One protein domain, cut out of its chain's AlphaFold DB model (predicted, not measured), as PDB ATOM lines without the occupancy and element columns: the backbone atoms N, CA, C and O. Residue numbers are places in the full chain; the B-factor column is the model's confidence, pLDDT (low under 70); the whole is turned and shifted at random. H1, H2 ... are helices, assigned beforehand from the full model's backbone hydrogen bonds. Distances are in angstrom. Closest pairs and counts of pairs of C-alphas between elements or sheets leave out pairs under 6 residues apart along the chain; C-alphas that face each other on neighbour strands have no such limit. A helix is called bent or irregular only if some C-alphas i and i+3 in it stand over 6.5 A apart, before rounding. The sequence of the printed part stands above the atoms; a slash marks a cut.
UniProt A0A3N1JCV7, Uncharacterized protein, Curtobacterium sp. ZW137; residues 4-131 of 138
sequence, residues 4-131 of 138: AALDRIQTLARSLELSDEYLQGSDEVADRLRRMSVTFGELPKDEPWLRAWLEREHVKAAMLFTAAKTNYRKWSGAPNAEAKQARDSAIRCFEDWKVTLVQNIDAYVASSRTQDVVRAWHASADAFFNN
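What this domain is: This is residues 4 to 131 of the 138 residues of an uncharacterized protein of Curtobacterium sp. ZW137 (UniProt A0A3N1JCV7). Two long helices, H4 and H5, run side by side as a hairpin that makes the long axis, and the shorter H1 and H3 pack on one side of it as a second pair, making a four-cornered bundle toward one end. H6 folds back along the other side of the hairpin, mostly on H4, while the little helix H2 packs on H4 toward the hairpin's turn, where residues 77 to 82 stick out. The printed part has 128 residues with six named helices, H1 to H6 in order, and no named strand; its class is all helix. It is compact, with a radius of gyration of the C-alphas of 15.7 A, and elongated, spanning 51 by 26 by 20 A.

How they stand to each other: Start with H1, residues 4 to 14, which touches H3, residues 28 to 40, opposite ways at a shallow tilt of 20 degrees; the closest C-alphas, Ile 9 and Met 36, are 5.6 A apart. H2, residues 20 to 24, touches residues 68 to 73 of H4, residues 48 to 75, the closest C-alphas being Leu 23 and Lys 69 at 5.1 A. H4 is the hub, touching four helices. H3 and H4 form a helical hairpin at 10 degrees, with C-alphas 40 and 51 closest at 6.1 A. H4 and H5, residues 81 to 109, form another at 13 degrees, with C-alphas 68 and 90 closest at 5.1 A. Residues 98 to 105 of H5 touch H1, with C-alphas 102 and 10 closest at 5.8 A. H6, residues 115 to 130, touches residues 49 to 60 of H4, the same way at a shallow tilt of 29 degrees; C-alphas 122 and 53 are closest at 5.7 A. H5 and H6, also a hairpin, only just touch, with 3 pairs of C-alphas within 8 A, the closest being 108 and 117 at 6.8 A. H1, H3, H4, H5 and H6 are an up and down bundle, each running against the one before. H3 and H5 are apart, and so are H1 and H4. In H1 to H5 every O i to N i+4 pair is within hydrogen-bond range; in H6 it is 10 of 12.

Where its parts are: Find C-alpha 4 at (-35.098, -53.349, -23.979), where H1 begins its 15.0 A; H2 covers 6.3 A and H3 18.9 A. H4 runs 41.0 A from C-alpha 48 at (-43.450, -54.056, -38.411), and H5 runs 41.9 A. H6, 21.7 A long, ends at C-alpha 130, (-43.422, -34.037, -48.461); it is irregular, with C-alphas 117 and 120 7.3 A apart, and has a kink of 28 degrees near residue 122.

The domain as a whole: The two C-alphas farthest apart, Asp 46 and Pro 79, are 52.1 A from each other. The printed part has no cut and no long link. Mean pLDDT of the printed part is 89.2; look to residues 76 to 79 for values under 70.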
ATOM      1  N   ALA A   4     -36.517 -53.698 -24.024       91.88
ATOM      2  CA  ALA A   4     -35.098 -53.349 -23.979       91.88
ATOM      3  C   ALA A   4     -34.569 -52.697 -25.274       91.88
ATOM      4  O   ALA A   4     -33.581 -51.969 -25.235       91.88
ATOM      5  N   ALA A   5     -35.168 -52.973 -26.439       93.62
ATOM      6  CA  ALA A   5     -34.798 -52.281 -27.675       93.62
ATOM      7  C   ALA A   5     -35.364 -50.852 -27.686       93.62
ATOM      8  O   ALA A   5     -34.640 -49.913 -28.003       93.62
ATOM      9  N   LEU A   6     -36.623 -50.675 -27.270       94.12
ATOM     10  CA  LEU A   6     -37.251 -49.356 -27.158       94.12
ATOM     11  C   LEU A   6     -36.588 -48.489 -26.086       94.12
ATOM     12  O   LEU A   6     -36.295 -47.330 -26.356       94.12
ATOM     13  N   ASP A   7     -36.253 -49.061 -24.933       94.81
ATOM     14  CA  ASP A   7     -35.518 -48.393 -23.857       94.81
ATOM     15  C   ASP A   7     -34.120 -47.937 -24.315       94.81
ATOM     16  O   ASP A   7     -33.704 -46.802 -24.074       94.81
ATOM     17  N   ARG A   8     -33.415 -48.773 -25.091       95.00
ATOM     18  CA  ARG A   8     -32.145 -48.384 -25.723       95.00
ATOM     19  C   ARG A   8     -32.324 -47.246 -26.725       95.00
ATOM     20  O   ARG A   8     -31.528 -46.309 -26.709       95.00
ATOM     21  N   ILE A   9     -33.355 -47.294 -27.570       94.88
ATOM     22  CA  ILE A   9     -33.659 -46.213 -28.522       94.88
ATOM     23  C   ILE A   9     -33.973 -44.918 -27.771       94.88
ATOM     24  O   ILE A   9     -33.435 -43.875 -28.129       94.88
ATOM     25  N   GLN A  10     -34.782 -44.974 -26.711       94.62
ATOM     26  CA  GLN A  10     -35.092 -43.815 -25.875       94.62
ATOM     27  C   GLN A  10     -33.853 -43.258 -25.184       94.62
ATOM     28  O   GLN A  10     -33.655 -42.047 -25.186       94.62
ATOM     29  N   THR A  11     -33.006 -44.116 -24.620       95.25
ATOM     30  CA  THR A  11     -31.759 -43.707 -23.967       95.25
ATOM     31  C   THR A  11     -30.831 -43.012 -24.960       95.25
ATOM     32  O   THR A  11     -30.332 -41.920 -24.685       95.25
ATOM     33  N   LEU A  12     -30.648 -43.599 -26.147       95.19
ATOM     34  CA  LEU A  12     -29.868 -42.990 -27.222       95.19
ATOM     35  C   LEU A  12     -30.468 -41.649 -27.641       95.19
ATOM     36  O   LEU A  12     -29.734 -40.665 -27.684       95.19
ATOM     37  N   ALA A  13     -31.783 -41.595 -27.866       93.94
ATOM     38  CA  ALA A  13     -32.486 -40.376 -28.238       93.94
ATOM     39  C   ALA A  13     -32.319 -39.287 -27.174       93.94
ATOM     40  O   ALA A  13     -31.909 -38.191 -27.518       93.94
ATOM     41  N   ARG A  14     -32.537 -39.578 -25.886       93.25
ATOM     42  CA  ARG A  14     -32.364 -38.622 -24.773       93.25
ATOM     43  C   ARG A  14     -30.928 -38.111 -24.650       93.25
ATOM     44  O   ARG A  14     -30.738 -36.966 -24.262       93.25
ATOM     45  N   SER A  15     -29.944 -38.941 -24.999       91.75
ATOM     46  CA  SER A  15     -28.524 -38.567 -25.004       91.75
ATOM     47  C   SER A  15     -28.094 -37.738 -26.219       91.75
ATOM     48  O   SER A  15     -26.947 -37.300 -26.270       91.75
ATOM     49  N   LEU A  16     -28.966 -37.561 -27.218       91.12
ATOM     50  CA  LEU A  16     -28.698 -36.641 -28.315       91.12
ATOM     51  C   LEU A  16     -28.797 -35.213 -27.785       91.12
ATOM     52  O   LEU A  16     -29.833 -34.802 -27.261       91.12
ATOM     53  N   GLU A  17     -27.730 -34.459 -27.975       85.56
ATOM     54  CA  GLU A  17     -27.690 -33.023 -27.760       85.56
ATOM     55  C   GLU A  17     -27.071 -32.404 -29.004       85.56
ATOM     56  O   GLU A  17     -26.052 -32.889 -29.505       85.56
ATOM     57  N   LEU A  18     -27.717 -31.373 -29.546       84.69
ATOM     58  CA  LEU A  18     -27.174 -30.625 -30.669       84.69
ATOM     59  C   LEU A  18     -26.723 -29.244 -30.197       84.69
ATOM     60  O   LEU A  18     -27.532 -28.380 -29.878       84.69
ATOM     61  N   SER A  19     -25.412 -29.040 -30.190       82.88
ATOM     62  CA  SER A  19     -24.743 -27.803 -29.795       82.88
ATOM     63  C   SER A  19     -23.817 -27.327 -30.914       82.88
ATOM     64  O   SER A  19     -23.534 -28.064 -31.865       82.88
ATOM     65  N   ASP A  20     -23.314 -26.097 -30.807       78.88
ATOM     66  CA  ASP A  20     -22.399 -25.521 -31.799       78.88
ATOM     67  C   ASP A  20     -21.132 -26.373 -31.996       78.88
ATOM     68  O   ASP A  20     -20.648 -26.501 -33.121       78.88
ATOM     69  N   GLU A  21     -20.634 -27.023 -30.940       78.81
ATOM     70  CA  GLU A  21     -19.483 -27.934 -31.001       78.81
ATOM     71  C   GLU A  21     -19.750 -29.129 -31.936       78.81
ATOM     72  O   GLU A  21     -18.926 -29.476 -32.789       78.81
ATOM     73  N   TYR A  22     -20.956 -29.699 -31.866       81.88
ATOM     74  CA  TYR A  22     -21.383 -30.782 -32.753       81.88
ATOM     75  C   TYR A  22     -21.539 -30.342 -34.208       81.88
ATOM     76  O   TYR A  22     -21.311 -31.122 -35.138       81.88
ATOM     77  N   LEU A  23     -21.879 -29.076 -34.430       79.75
ATOM     78  CA  LEU A  23     -22.022 -28.516 -35.769       79.75
ATOM     79  C   LEU A  23     -20.668 -28.190 -36.422       79.75
ATOM     80  O   LEU A  23     -20.557 -28.253 -37.651       79.75
ATOM     81  N   GLN A  24     -19.636 -27.900 -35.622       78.88
ATOM     82  CA  GLN A  24     -18.295 -27.540 -36.095       78.88
ATOM     83  C   GLN A  24     -17.499 -28.714 -36.669       78.88
ATOM     84  O   GLN A  24     -16.695 -28.504 -37.579       78.88
ATOM     85  N   GLY A  25     -17.733 -29.946 -36.213       74.12
ATOM     86  CA  GLY A  25     -16.983 -31.085 -36.752       74.12
ATOM     87  C   GLY A  25     -17.104 -32.415 -36.025       74.12
ATOM     88  O   GLY A  25     -16.570 -33.393 -36.533       74.12
ATOM     89  N   SER A  26     -17.793 -32.485 -34.886       83.75
ATOM     90  CA  SER A  26     -17.970 -33.763 -34.199       83.75
ATOM     91  C   SER A  26     -18.976 -34.670 -34.928       83.75
ATOM     92  O   SER A  26     -20.028 -34.227 -35.404       83.75
ATOM     93  N   ASP A  27     -18.643 -35.960 -35.003       84.62
ATOM     94  CA  ASP A  27     -19.481 -37.011 -35.592       84.62
ATOM     95  C   ASP A  27     -20.339 -37.738 -34.541       84.62
ATOM     96  O   ASP A  27     -21.106 -38.639 -34.874       84.62
ATOM     97  N   GLU A  28     -20.284 -37.313 -33.276       88.81
ATOM     98  CA  GLU A  28     -20.939 -37.995 -32.151       88.81
ATOM     99  C   GLU A  28     -22.460 -38.134 -32.338       88.81
ATOM    100  O   GLU A  28     -23.046 -39.177 -32.043       88.81
ATOM    101  N   VAL A  29     -23.113 -37.095 -32.873       90.06
ATOM    102  CA  VAL A  29     -24.552 -37.116 -33.186       90.06
ATOM    103  C   VAL A  29     -24.850 -38.113 -34.308       90.06
ATOM    104  O   VAL A  29     -25.792 -38.899 -34.200       90.06
ATOM    105  N   ALA A  30     -24.028 -38.142 -35.361       90.50
ATOM    106  CA  ALA A  30     -24.191 -39.082 -36.469       90.50
ATOM    107  C   ALA A  30     -23.990 -40.535 -36.009       90.50
ATOM    108  O   ALA A  30     -24.765 -41.419 -36.379       90.50
ATOM    109  N   ASP A  31     -22.998 -40.779 -35.154       92.50
ATOM    110  CA  ASP A  31     -22.733 -42.095 -34.581       92.50
ATOM    111  C   ASP A  31     -23.872 -42.571 -33.676       92.50
ATOM    112  O   ASP A  31     -24.265 -43.739 -33.745       92.50
ATOM    113  N   ARG A  32     -24.463 -41.684 -32.865       93.19
ATOM    114  CA  ARG A  32     -25.653 -42.017 -32.067       93.19
ATOM    115  C   ARG A  32     -26.863 -42.338 -32.939       93.19
ATOM    116  O   ARG A  32     -27.521 -43.348 -32.693       93.19
ATOM    117  N   LEU A  33     -27.123 -41.544 -33.979       93.75
ATOM    118  CA  LEU A  33     -28.199 -41.829 -34.932       93.75
ATOM    119  C   LEU A  33     -27.986 -43.182 -35.628       93.75
ATOM    120  O   LEU A  33     -28.941 -43.947 -35.773       93.75
ATOM    121  N   ARG A  34     -26.744 -43.526 -35.994       94.44
ATOM    122  CA  ARG A  34     -26.407 -44.849 -36.546       94.44
ATOM    123  C   ARG A  34     -26.685 -45.968 -35.540       94.44
ATOM    124  O   ARG A  34     -27.258 -46.989 -35.905       94.44
ATOM    125  N   ARG A  35     -26.311 -45.790 -34.268       94.69
ATOM    126  CA  ARG A  35     -26.599 -46.774 -33.208       94.69
ATOM    127  C   ARG A  35     -28.100 -46.996 -33.041       94.69
ATOM    128  O   ARG A  35     -28.510 -48.147 -32.944       94.69
ATOM    129  N   MET A  36     -28.908 -45.934 -33.088       94.75
ATOM    130  CA  MET A  36     -30.371 -46.061 -33.060       94.75
ATOM    131  C   MET A  36     -30.878 -46.925 -34.219       94.75
ATOM    132  O   MET A  36     -31.661 -47.842 -33.985       94.75
ATOM    133  N   SER A  37     -30.392 -46.692 -35.445       94.62
ATOM    134  CA  SER A  37     -30.829 -47.466 -36.615       94.62
ATOM    135  C   SER A  37     -30.486 -48.956 -36.494       94.62
ATOM    136  O   SER A  37     -31.278 -49.805 -36.895       94.62
ATOM    137  N   VAL A  38     -29.332 -49.289 -35.908       94.75
ATOM    138  CA  VAL A  38     -28.950 -50.681 -35.628       94.75
ATOM    139  C   VAL A  38     -29.909 -51.317 -34.617       94.75
ATOM    140  O   VAL A  38     -30.359 -52.443 -34.829       94.75
ATOM    141  N   THR A  39     -30.286 -50.590 -33.559       95.06
ATOM    142  CA  THR A  39     -31.234 -51.067 -32.537       95.06
ATOM    143  C   THR A  39     -32.621 -51.372 -33.113       95.06
ATOM    144  O   THR A  39     -33.315 -52.250 -32.604       95.06
ATOM    145  N   PHE A  40     -33.026 -50.753 -34.231       93.56
ATOM    146  CA  PHE A  40     -34.299 -51.089 -34.891       93.56
ATOM    147  C   PHE A  40     -34.356 -52.553 -35.349       93.56
ATOM    148  O   PHE A  40     -35.432 -53.160 -35.360       93.56
ATOM    149  N   GLY A  41     -33.203 -53.146 -35.678       90.06
ATOM    150  CA  GLY A  41     -33.065 -54.558 -36.037       90.06
ATOM    151  C   GLY A  41     -33.477 -55.523 -34.918       90.06
ATOM    152  O   GLY A  41     -33.878 -56.651 -35.203       90.06
ATOM    153  N   GLU A  42     -33.445 -55.060 -33.669       93.50
ATOM    154  CA  GLU A  42     -33.742 -55.839 -32.463       93.50
ATOM    155  C   GLU A  42     -35.213 -55.736 -32.020       93.50
ATOM    156  O   GLU A  42     -35.616 -56.423 -31.081       93.50
ATOM    157  N   LEU A  43     -36.010 -54.885 -32.679       92.81
ATOM    158  CA  LEU A  43     -37.450 -54.758 -32.429       92.81
ATOM    159  C   LEU A  43     -38.214 -56.044 -32.792       92.81
ATOM    160  O   LEU A  43     -37.753 -56.810 -33.653       92.81
ATOM    161  N   PRO A  44     -39.398 -56.274 -32.191       90.56
ATOM    162  CA  PRO A  44     -40.194 -57.464 -32.446       90.56
ATOM    163  C   PRO A  44     -40.623 -57.526 -33.916       90.56
ATOM    164  O   PRO A  44     -41.004 -56.521 -34.517       90.56
ATOM    165  N   LYS A  45     -40.551 -58.719 -34.521       91.12
ATOM    166  CA  LYS A  45     -40.900 -58.911 -35.944       91.12
ATOM    167  C   LYS A  45     -42.404 -58.793 -36.211       91.12
ATOM    168  O   LYS A  45     -42.795 -58.565 -37.350       91.12
ATOM    169  N   ASP A  46     -43.218 -58.973 -35.180       93.19
ATOM    170  CA  ASP A  46     -44.674 -58.849 -35.168       93.19
ATOM    171  C   ASP A  46     -45.162 -57.399 -35.032       93.19
ATOM    172  O   ASP A  46     -46.348 -57.152 -35.226       93.19
ATOM    173  N   GLU A  47     -44.259 -56.433 -34.816       93.69
ATOM    174  CA  GLU A  47     -44.554 -54.991 -34.794       93.69
ATOM    175  C   GLU A  47     -43.906 -54.244 -35.990       93.69
ATOM    176  O   GLU A  47     -43.181 -53.258 -35.805       93.69
ATOM    177  N   PRO A  48     -44.127 -54.658 -37.257       95.00
ATOM    178  CA  PRO A  48     -43.450 -54.056 -38.411       95.00
ATOM    179  C   PRO A  48     -43.807 -52.575 -38.617       95.00
ATOM    180  O   PRO A  48     -42.991 -51.809 -39.131       95.00
ATOM    181  N   TRP A  49     -44.997 -52.144 -38.187       95.06
ATOM    182  CA  TRP A  49     -45.426 -50.741 -38.252       95.06
ATOM    183  C   TRP A  49     -44.562 -49.821 -37.383       95.06
ATOM    184  O   TRP A  49     -44.302 -48.683 -37.779       95.06
ATOM    185  N   LEU A  50     -44.107 -50.315 -36.226       95.62
ATOM    186  CA  LEU A  50     -43.270 -49.580 -35.283       95.62
ATOM    187  C   LEU A  50     -41.873 -49.382 -35.861       95.62
ATOM    188  O   LEU A  50     -41.371 -48.259 -35.880       95.62
ATOM    189  N   ARG A  51     -41.274 -50.458 -36.395       95.44
ATOM    190  CA  ARG A  51     -39.984 -50.376 -37.093       95.44
ATOM    191  C   ARG A  51     -40.056 -49.382 -38.250       95.44
ATOM    192  O   ARG A  51     -39.219 -48.489 -38.316       95.44
ATOM    193  N   ALA A  52     -41.073 -49.486 -39.104       94.94
ATOM    194  CA  ALA A  52     -41.233 -48.583 -40.242       94.94
ATOM    195  C   ALA A  52     -41.371 -47.110 -39.811       94.94
ATOM    196  O   ALA A  52     -40.877 -46.214 -40.493       94.94
ATOM    197  N   TRP A  53     -42.042 -46.838 -38.685       95.81
ATOM    198  CA  TRP A  53     -42.148 -45.477 -38.144       95.81
ATOM    199  C   TRP A  53     -40.788 -44.974 -37.653       95.81
ATOM    200  O   TRP A  53     -40.370 -43.881 -38.020       95.81
ATOM    201  N   LEU A  54     -40.064 -45.785 -36.881       96.38
ATOM    202  CA  LEU A  54     -38.747 -45.424 -36.355       96.38
ATOM    203  C   LEU A  54     -37.701 -45.215 -37.458       96.38
ATOM    204  O   LEU A  54     -36.880 -44.306 -37.362       96.38
ATOM    205  N   GLU A  55     -37.755 -46.002 -38.533       95.44
ATOM    206  CA  GLU A  55     -36.927 -45.798 -39.726       95.44
ATOM    207  C   GLU A  55     -37.196 -44.430 -40.366       95.44
ATOM    208  O   GLU A  55     -36.255 -43.706 -40.697       95.44
ATOM    209  N   ARG A  56     -38.466 -44.021 -40.466       94.31
ATOM    210  CA  ARG A  56     -38.842 -42.681 -40.938       94.31
ATOM    211  C   ARG A  56     -38.346 -41.587 -39.992       94.31
ATOM    212  O   ARG A  56     -37.739 -40.622 -40.448       94.31
ATOM    213  N   GLU A  57     -38.521 -41.745 -38.684       95.44
ATOM    214  CA  GLU A  57     -37.999 -40.782 -37.705       95.44
ATOM    215  C   GLU A  57     -36.471 -40.658 -37.773       95.44
ATOM    216  O   GLU A  57     -35.937 -39.556 -37.658       95.44
ATOM    217  N   HIS A  58     -35.755 -41.752 -38.039       94.94
ATOM    218  CA  HIS A  58     -34.307 -41.722 -38.238       94.94
ATOM    219  C   HIS A  58     -33.898 -40.910 -39.475       94.94
ATOM    220  O   HIS A  58     -32.983 -40.087 -39.390       94.94
ATOM    221  N   VAL A  59     -34.588 -41.077 -40.609       93.12
ATOM    222  CA  VAL A  59     -34.322 -40.263 -41.810       93.12
ATOM    223  C   VAL A  59     -34.622 -38.786 -41.534       93.12
ATOM    224  O   VAL A  59     -33.816 -37.919 -41.878       93.12
ATOM    225  N   LYS A  60     -35.731 -38.483 -40.845       92.94
ATOM    226  CA  LYS A  60     -36.072 -37.119 -40.415       92.94
ATOM    227  C   LYS A  60     -34.977 -36.515 -39.530       92.94
ATOM    228  O   LYS A  60     -34.546 -35.390 -39.784       92.94
ATOM    229  N   ALA A  61     -34.461 -37.269 -38.561       93.06
ATOM    230  CA  ALA A  61     -33.349 -36.850 -37.709       93.06
ATOM    231  C   ALA A  61     -32.089 -36.513 -38.519       93.06
ATOM    232  O   ALA A  61     -31.468 -35.471 -38.307       93.06
ATOM    233  N   ALA A  62     -31.732 -37.373 -39.478       92.12
ATOM    234  CA  ALA A  62     -30.578 -37.167 -40.347       92.12
ATOM    235  C   ALA A  62     -30.730 -35.903 -41.211       92.12
ATOM    236  O   ALA A  62     -29.767 -35.146 -41.373       92.12
ATOM    237  N   MET A  63     -31.937 -35.633 -41.718       90.88
ATOM    238  CA  MET A  63     -32.243 -34.405 -42.458       90.88
ATOM    239  C   MET A  63     -32.124 -33.163 -41.572       90.88
ATOM    240  O   MET A  63     -31.462 -32.205 -41.970       90.88
ATOM    241  N   LEU A  64     -32.702 -33.184 -40.366       90.94
ATOM    242  CA  LEU A  64     -32.620 -32.073 -39.411       90.94
ATOM    243  C   LEU A  64     -31.168 -31.774 -39.018       90.94
ATOM    244  O   LEU A  64     -30.736 -30.623 -39.073       90.94
ATOM    245  N   PHE A  65     -30.386 -32.810 -38.707       90.31
ATOM    246  CA  PHE A  65     -28.969 -32.667 -38.378       90.31
ATOM    247  C   PHE A  65     -28.152 -32.109 -39.552       90.31
ATOM    248  O   PHE A  65     -27.348 -31.189 -39.386       90.31
ATOM    249  N   THR A  66     -28.391 -32.610 -40.767       88.19
ATOM    250  CA  THR A  66     -27.715 -32.125 -41.980       88.19
ATOM    251  C   THR A  66     -28.074 -30.670 -42.282       88.19
ATOM    252  O   THR A  66     -27.192 -29.874 -42.622       88.19
ATOM    253  N   ALA A  67     -29.345 -30.293 -42.121       85.56
ATOM    254  CA  ALA A  67     -29.807 -28.918 -42.280       85.56
ATOM    255  C   ALA A  67     -29.160 -27.990 -41.243       85.56
ATOM    256  O   ALA A  67     -28.668 -26.922 -41.607       85.56
ATOM    257  N   ALA A  68     -29.068 -28.422 -39.982       86.81
ATOM    258  CA  ALA A  68     -28.386 -27.675 -38.932       86.81
ATOM    259  C   ALA A  68     -26.894 -27.469 -39.250       86.81
ATOM    260  O   ALA A  68     -26.423 -26.332 -39.211       86.81
ATOM    261  N   LYS A  69     -26.163 -28.516 -39.669       87.12
ATOM    262  CA  LYS A  69     -24.748 -28.392 -40.087       87.12
ATOM    263  C   LYS A  69     -24.578 -27.473 -41.294       87.12
ATOM    264  O   LYS A  69     -23.640 -26.679 -41.340       87.12
ATOM    265  N   THR A  70     -25.472 -27.567 -42.275       85.38
ATOM    266  CA  THR A  70     -25.418 -26.739 -43.491       85.38
ATOM    267  C   THR A  70     -25.678 -25.269 -43.171       85.38
ATOM    268  O   THR A  70     -24.912 -24.407 -43.601       85.38
ATOM    269  N   ASN A  71     -26.702 -24.980 -42.361       80.69
ATOM    270  CA  ASN A  71     -26.992 -23.626 -41.893       80.69
ATOM    271  C   ASN A  71     -25.838 -23.067 -41.061       80.69
ATOM    272  O   ASN A  71     -25.411 -21.942 -41.299       80.69
ATOM    273  N   TYR A  72     -25.283 -23.864 -40.145       82.06
ATOM    274  CA  TYR A  72     -24.125 -23.464 -39.352       82.06
ATOM    275  C   TYR A  72     -22.939 -23.069 -40.240       82.06
ATOM    276  O   TYR A  72     -22.379 -21.988 -40.082       82.06
ATOM    277  N   ARG A  73     -22.589 -23.901 -41.231       83.38
ATOM    278  CA  ARG A  73     -21.489 -23.618 -42.169       83.38
ATOM    279  C   ARG A  73     -21.737 -22.370 -43.011       83.38
ATOM    280  O   ARG A  73     -20.810 -21.589 -43.192       83.38
ATOM    281  N   LYS A  74     -22.968 -22.166 -43.492       81.69
ATOM    282  CA  LYS A  74     -23.352 -20.985 -44.285       81.69
ATOM    283  C   LYS A  74     -23.119 -19.678 -43.523       81.69
ATOM    284  O   LYS A  74     -22.754 -18.678 -44.130       81.69
ATOM    285  N   TRP A  75     -23.344 -19.698 -42.214       76.75
ATOM    286  CA  TRP A  75     -23.273 -18.518 -41.357       76.75
ATOM    287  C   TRP A  75     -22.021 -18.466 -40.469       76.75
ATOM    288  O   TRP A  75     -21.879 -17.558 -39.650       76.75
ATOM    289  N   SER A  76     -21.096 -19.418 -40.630       68.12
ATOM    290  CA  SER A  76     -19.835 -19.449 -39.892       68.12
ATOM    291  C   SER A  76     -19.029 -18.180 -40.188       68.12
ATOM    292  O   SER A  76     -18.709 -17.895 -41.340       68.12
ATOM    293  N   GLY A  77     -18.737 -17.393 -39.149       62.38
ATOM    294  CA  GLY A  77     -18.027 -16.115 -39.269       62.38
ATOM    295  C   GLY A  77     -18.907 -14.885 -39.532       62.38
ATOM    296  O   GLY A  77     -18.363 -13.790 -39.636       62.38
ATOM    297  N   ALA A  78     -20.239 -15.023 -39.593       67.44
ATOM    298  CA  ALA A  78     -21.172 -13.897 -39.692       67.44
ATOM    299  C   ALA A  78     -21.758 -13.547 -38.304       67.44
ATOM    300  O   ALA A  78     -22.664 -14.236 -37.832       67.44
ATOM    301  N   PRO A  79     -21.294 -12.480 -37.625       65.50
ATOM    302  CA  PRO A  79     -21.750 -12.121 -36.279       65.50
ATOM    303  C   PRO A  79     -23.082 -11.344 -36.285       65.50
ATOM    304  O   PRO A  79     -23.256 -10.411 -35.504       65.50
ATOM    305  N   ASN A  80     -24.020 -11.677 -37.179       79.56
ATOM    306  CA  ASN A  80     -25.303 -10.975 -37.274       79.56
ATOM    307  C   ASN A  80     -26.455 -11.765 -36.620       79.56
ATOM    308  O   ASN A  80     -26.378 -12.976 -36.399       79.56
ATOM    309  N   ALA A  81     -27.521 -11.053 -36.252       83.19
ATOM    310  CA  ALA A  81     -28.647 -11.625 -35.514       83.19
ATOM    311  C   ALA A  81     -29.392 -12.713 -36.310       83.19
ATOM    312  O   ALA A  81     -29.832 -13.699 -35.724       83.19
ATOM    313  N   GLU A  82     -29.483 -12.568 -37.633       81.31
ATOM    314  CA  GLU A  82     -30.153 -13.524 -38.524       81.31
ATOM    315  C   GLU A  82     -29.430 -14.877 -38.560       81.31
ATOM    316  O   GLU A  82     -30.067 -15.925 -38.455       81.31
ATOM    317  N   ALA A  83     -28.096 -14.863 -38.631       78.69
ATOM    318  CA  ALA A  83     -27.252 -16.051 -38.546       78.69
ATOM    319  C   ALA A  83     -27.476 -16.816 -37.234       78.69
ATOM    320  O   ALA A  83     -27.669 -18.036 -37.239       78.69
ATOM    321  N   LYS A  84     -27.495 -16.091 -36.108       81.62
ATOM    322  CA  LYS A  84     -27.782 -16.669 -34.790       81.62
ATOM    323  C   LYS A  84     -29.197 -17.250 -34.737       81.62
ATOM    324  O   LYS A  84     -29.363 -18.393 -34.331       81.62
ATOM    325  N   GLN A  85     -30.198 -16.510 -35.207       83.75
ATOM    326  CA  GLN A  85     -31.588 -16.962 -35.214       83.75
ATOM    327  C   GLN A  85     -31.785 -18.223 -36.066       83.75
ATOM    328  O   GLN A  85     -32.467 -19.152 -35.635       83.75
ATOM    329  N   ALA A  86     -31.177 -18.289 -37.253       81.12
ATOM    330  CA  ALA A  86     -31.260 -19.458 -38.125       81.12
ATOM    331  C   ALA A  86     -30.624 -20.702 -37.484       81.12
ATOM    332  O   ALA A  86     -31.167 -21.804 -37.593       81.12
ATOM    333  N   ARG A  87     -29.495 -20.530 -36.786       80.69
ATOM    334  CA  ARG A  87     -28.825 -21.603 -36.043       80.69
ATOM    335  C   ARG A  87     -29.660 -22.079 -34.857       80.69
ATOM    336  O   ARG A  87     -29.937 -23.272 -34.761       80.69
ATOM    337  N   ASP A  88     -30.114 -21.153 -34.017       84.88
ATOM    338  CA  ASP A  88     -30.934 -21.454 -32.840       84.88
ATOM    339  C   ASP A  88     -32.250 -22.139 -33.257       84.88
ATOM    340  O   ASP A  88     -32.701 -23.081 -32.607       84.88
ATOM    341  N   SER A  89     -32.838 -21.726 -34.387       86.44
ATOM    342  CA  SER A  89     -34.019 -22.376 -34.961       86.44
ATOM    343  C   SER A  89     -33.734 -23.807 -35.421       86.44
ATOM    344  O   SER A  89     -34.565 -24.681 -35.198       86.44
ATOM    345  N   ALA A  90     -32.590 -24.069 -36.061       84.56
ATOM    346  CA  ALA A  90     -32.245 -25.413 -36.522       84.56
ATOM    347  C   ALA A  90     -31.971 -26.371 -35.350       84.56
ATOM    348  O   ALA A  90     -32.447 -27.506 -35.371       84.56
ATOM    349  N   ILE A  91     -31.266 -25.894 -34.317       86.50
ATOM    350  CA  ILE A  91     -31.049 -26.637 -33.068       86.50
ATOM    351  C   ILE A  91     -32.395 -26.945 -32.411       86.50
ATOM    352  O   ILE A  91     -32.679 -28.103 -32.113       86.50
ATOM    353  N   ARG A  92     -33.269 -25.940 -32.272       89.06
ATOM    354  CA  ARG A  92     -34.601 -26.121 -31.686       89.06
ATOM    355  C   ARG A  92     -35.429 -27.169 -32.428       89.06
ATOM    356  O   ARG A  92     -35.999 -28.033 -31.780       89.06
ATOM    357  N   CYS A  93     -35.453 -27.154 -33.762       89.44
ATOM    358  CA  CYS A  93     -36.188 -28.161 -34.533       89.44
ATOM    359  C   CYS A  93     -35.696 -29.595 -34.265       89.44
ATOM    360  O   CYS A  93     -36.504 -30.524 -34.231       89.44
ATOM    361  N   PHE A  94     -34.385 -29.790 -34.084       90.75
ATOM    362  CA  PHE A  94     -33.818 -31.096 -33.741       90.75
ATOM    363  C   PHE A  94     -34.195 -31.520 -32.313       90.75
ATOM    364  O   PHE A  94     -34.606 -32.659 -32.091       90.75
ATOM    365  N   GLU A  95     -34.122 -30.597 -31.358       91.06
ATOM    366  CA  GLU A  95     -34.510 -30.840 -29.966       91.06
ATOM    367  C   GLU A  95     -36.016 -31.138 -29.823       91.06
ATOM    368  O   GLU A  95     -36.400 -32.096 -29.150       91.06
ATOM    369  N   ASP A  96     -36.878 -30.404 -30.528       92.38
ATOM    370  CA  ASP A  96     -38.328 -30.636 -30.547       92.38
ATOM    371  C   ASP A  96     -38.678 -32.008 -31.144       92.38
ATOM    372  O   ASP A  96     -39.571 -32.714 -30.652       92.38
ATOM    373  N   TRP A  97     -37.956 -32.417 -32.195       94.25
ATOM    374  CA  TRP A  97     -38.065 -33.763 -32.757       94.25
ATOM    375  C   TRP A  97     -37.684 -34.828 -31.724       94.25
ATOM    376  O   TRP A  97     -38.458 -35.761 -31.513       94.25
ATOM    377  N   LYS A  98     -36.546 -34.665 -31.036       94.88
ATOM    378  CA  LYS A  98     -36.070 -35.590 -29.995       94.88
ATOM    379  C   LYS A  98     -37.114 -35.778 -28.896       94.88
ATOM    380  O   LYS A  98     -37.434 -36.910 -28.533       94.88
ATOM    381  N   VAL A  99     -37.669 -34.675 -28.392       94.50
ATOM    382  CA  VAL A  99     -38.721 -34.691 -27.365       94.50
ATOM    383  C   VAL A  99     -39.955 -35.441 -27.867       94.50
ATOM    384  O   VAL A  99     -40.448 -36.334 -27.180       94.50
ATOM    385  N   THR A 100     -40.417 -35.130 -29.081       94.94
ATOM    386  CA  THR A 100     -41.599 -35.775 -29.678       94.94
ATOM    387  C   THR A 100     -41.379 -37.277 -29.891       94.94
ATOM    388  O   THR A 100     -42.267 -38.074 -29.595       94.94
ATOM    389  N   LEU A 101     -40.194 -37.688 -30.358       95.94
ATOM    390  CA  LEU A 101     -39.841 -39.098 -30.534       95.94
ATOM    391  C   LEU A 101     -39.933 -39.857 -29.208       95.94
ATOM    392  O   LEU A 101     -40.590 -40.893 -29.138       95.94
ATOM    393  N   VAL A 102     -39.293 -39.339 -28.155       96.19
ATOM    394  CA  VAL A 102     -39.289 -39.974 -26.829       96.19
ATOM    395  C   VAL A 102     -40.713 -40.097 -26.287       96.19
ATOM    396  O   VAL A 102     -41.097 -41.187 -25.869       96.19
ATOM    397  N   GLN A 103     -41.507 -39.027 -26.375       95.81
ATOM    398  CA  GLN A 103     -42.910 -39.018 -25.947       95.81
ATOM    399  C   GLN A 103     -43.758 -40.049 -26.697       95.81
ATOM    400  O   GLN A 103     -44.555 -40.749 -26.079       95.81
ATOM    401  N   ASN A 104     -43.579 -40.176 -28.011       96.69
ATOM    402  CA  ASN A 104     -44.309 -41.161 -28.802       96.69
ATOM    403  C   ASN A 104     -43.882 -42.595 -28.458       96.69
ATOM    404  O   ASN A 104     -44.734 -43.477 -28.398       96.69
ATOM    405  N   ILE A 105     -42.598 -42.845 -28.172       95.69
ATOM    406  CA  ILE A 105     -42.167 -44.169 -27.697       95.69
ATOM    407  C   ILE A 105     -42.775 -44.466 -26.316       95.69
ATOM    408  O   ILE A 105     -43.309 -45.556 -26.128       95.69
ATOM    409  N   ASP A 106     -42.765 -43.505 -25.385       95.31
ATOM    410  CA  ASP A 106     -43.396 -43.655 -24.062       95.31
ATOM    411  C   ASP A 106     -44.901 -43.960 -24.204       95.31
ATOM    412  O   ASP A 106     -45.420 -44.900 -23.598       95.31
ATOM    413  N   ALA A 107     -45.595 -43.223 -25.077       95.56
ATOM    414  CA  ALA A 107     -47.004 -43.445 -25.383       95.56
ATOM    415  C   ALA A 107     -47.251 -44.818 -26.026       95.56
ATOM    416  O   ALA A 107     -48.233 -45.477 -25.695       95.56
ATOM    417  N   TYR A 108     -46.364 -45.274 -26.916       95.69
ATOM    418  CA  TYR A 108     -46.471 -46.588 -27.544       95.69
ATOM    419  C   TYR A 108     -46.344 -47.710 -26.515       95.69
ATOM    420  O   TYR A 108     -47.194 -48.600 -26.485       95.69
ATOM    421  N   VAL A 109     -45.337 -47.637 -25.640       94.31
ATOM    422  CA  VAL A 109     -45.110 -48.616 -24.565       94.31
ATOM    423  C   VAL A 109     -46.309 -48.686 -23.615       94.31
ATOM    424  O   VAL A 109     -46.690 -49.776 -23.198       94.31
ATOM    425  N   ALA A 110     -46.949 -47.550 -23.324       94.94
ATOM    426  CA  ALA A 110     -48.138 -47.479 -22.473       94.94
ATOM    427  C   ALA A 110     -49.460 -47.870 -23.175       94.94
ATOM    428  O   ALA A 110     -50.512 -47.885 -22.534       94.94
ATOM    429  N   SER A 111     -49.441 -48.148 -24.483       93.94
ATOM    430  CA  SER A 111     -50.642 -48.380 -25.297       93.94
ATOM    431  C   SER A 111     -50.949 -49.866 -25.540       93.94
ATOM    432  O   SER A 111     -50.277 -50.764 -25.043       93.94
ATOM    433  N   SER A 112     -51.945 -50.131 -26.394       93.56
ATOM    434  CA  SER A 112     -52.228 -51.458 -26.954       93.56
ATOM    435  C   SER A 112     -51.193 -51.943 -27.981       93.56
ATOM    436  O   SER A 112     -51.320 -53.059 -28.482       93.56
ATOM    437  N   ARG A 113     -50.190 -51.116 -28.316       93.38
ATOM    438  CA  ARG A 113     -49.069 -51.413 -29.225       93.38
ATOM    439  C   ARG A 113     -49.468 -51.812 -30.644       93.38
ATOM    440  O   ARG A 113     -48.684 -52.431 -31.356       93.38
ATOM    441  N   THR A 114     -50.646 -51.410 -31.103       94.75
ATOM    442  CA  THR A 114     -51.133 -51.736 -32.448       94.75
ATOM    443  C   THR A 114     -50.658 -50.732 -33.501       94.75
ATOM    444  O   THR A 114     -50.187 -49.634 -33.193       94.75
ATOM    445  N   GLN A 115     -50.846 -51.084 -34.774       95.12
ATOM    446  CA  GLN A 115     -50.616 -50.179 -35.903       95.12
ATOM    447  C   GLN A 115     -51.409 -48.865 -35.788       95.12
ATOM    448  O   GLN A 115     -50.939 -47.815 -36.226       95.12
ATOM    449  N   ASP A 116     -52.601 -48.905 -35.193       94.69
ATOM    450  CA  ASP A 116     -53.471 -47.733 -35.075       94.69
ATOM    451  C   ASP A 116     -52.874 -46.657 -34.175       94.69
ATOM    452  O   ASP A 116     -53.014 -45.472 -34.475       94.69
ATOM    453  N   VAL A 117     -52.136 -47.066 -33.139       94.06
ATOM    454  CA  VAL A 117     -51.442 -46.154 -32.224       94.06
ATOM    455  C   VAL A 117     -50.425 -45.298 -32.980       94.06
ATOM    456  O   VAL A 117     -50.377 -44.085 -32.797       94.06
ATOM    457  N   VAL A 118     -49.648 -45.909 -33.879       94.38
ATOM    458  CA  VAL A 118     -48.574 -45.212 -34.607       94.38
ATOM    459  C   VAL A 118     -49.055 -44.502 -35.874       94.38
ATOM    460  O   VAL A 118     -48.289 -43.770 -36.498       94.38
ATOM    461  N   ARG A 119     -50.310 -44.709 -36.292       93.31
ATOM    462  CA  ARG A 119     -50.828 -44.248 -37.591       93.31
ATOM    463  C   ARG A 119     -50.705 -42.734 -37.767       93.31
ATOM    464  O   ARG A 119     -50.245 -42.271 -38.809       93.31
ATOM    465  N   ALA A 120     -51.095 -41.967 -36.749       91.06
ATOM    466  CA  ALA A 120     -51.009 -40.508 -36.783       91.06
ATOM    467  C   ALA A 120     -49.551 -40.014 -36.814       91.06
ATOM    468  O   ALA A 120     -49.240 -39.028 -37.481       91.06
ATOM    469  N   TRP A 121     -48.642 -40.718 -36.136       93.75
ATOM    470  CA  TRP A 121     -47.219 -40.369 -36.105       93.75
ATOM    471  C   TRP A 121     -46.545 -40.652 -37.445       93.75
ATOM    472  O   TRP A 121     -45.802 -39.815 -37.946       93.75
ATOM    473  N   HIS A 122     -46.887 -41.777 -38.076       91.56
ATOM    474  CA  HIS A 122     -46.495 -42.087 -39.451       91.56
ATOM    475  C   HIS A 122     -46.925 -40.994 -40.428       91.56
ATOM    476  O   HIS A 122     -46.102 -40.517 -41.204       91.56
ATOM    477  N   ALA A 123     -48.182 -40.550 -40.352       89.06
ATOM    478  CA  ALA A 123     -48.681 -39.469 -41.199       89.06
ATOM    479  C   ALA A 123     -47.922 -38.149 -40.965       89.06
ATOM    480  O   ALA A 123     -47.622 -37.435 -41.918       89.06
ATOM    481  N   SER A 124     -47.565 -37.841 -39.713       87.44
ATOM    482  CA  SER A 124     -46.742 -36.670 -39.385       87.44
ATOM    483  C   SER A 124     -45.317 -36.781 -39.939       87.44
ATOM    484  O   SER A 124     -44.790 -35.804 -40.476       87.44
ATOM    485  N   ALA A 125     -44.697 -37.963 -39.861       87.69
ATOM    486  CA  ALA A 125     -43.389 -38.210 -40.461       87.69
ATOM    487  C   ALA A 125     -43.440 -38.079 -41.995       87.69
ATOM    488  O   ALA A 125     -42.594 -37.405 -42.577       87.69
ATOM    489  N   ASP A 126     -44.468 -38.629 -42.650       86.69
ATOM    490  CA  ASP A 126     -44.667 -38.512 -44.101       86.69
ATOM    491  C   ASP A 126     -44.913 -37.063 -44.544       86.69
ATOM    492  O   ASP A 126     -44.361 -36.611 -45.549       86.69
ATOM    493  N   ALA A 127     -45.693 -36.299 -43.776       86.06
ATOM    494  CA  ALA A 127     -45.916 -34.880 -44.041       86.06
ATOM    495  C   ALA A 127     -44.602 -34.083 -44.026       86.06
ATOM    496  O   ALA A 127     -44.387 -33.248 -44.904       86.06
ATOM    497  N   PHE A 128     -43.695 -34.388 -43.090       85.00
ATOM    498  CA  PHE A 128     -42.363 -33.783 -43.062       85.00
ATOM    499  C   PHE A 128     -41.560 -34.091 -44.333       85.00
ATOM    500  O   PHE A 128     -40.915 -33.196 -44.868       85.00
ATOM    501  N   PHE A 129     -41.607 -35.316 -44.861       79.06
ATOM    502  CA  PHE A 129     -40.882 -35.646 -46.097       79.06
ATOM    503  C   PHE A 129     -41.450 -34.951 -47.332       79.06
ATOM    504  O   PHE A 129     -40.693 -34.558 -48.217       79.06
ATOM    505  N   ASN A 130     -42.768 -34.762 -47.375       80.38
ATOM    506  CA  ASN A 130     -43.422 -34.037 -48.461       80.38
ATOM    507  C   ASN A 130     -43.177 -32.523 -48.381       80.38
ATOM    508  O   ASN A 130     -43.165 -31.849 -49.410       80.38
ATOM    509  N   ASN A 131     -42.983 -31.982 -47.175       75.88
ATOM    510  CA  ASN A 131     -42.693 -30.569 -46.964       75.88
ATOM    511  C   ASN A 131     -41.743 -30.340 -45.766       75.88
ATOM    512  O   ASN A 131     -42.182 -29.981 -44.671       75.88
TER     513      ASN A 131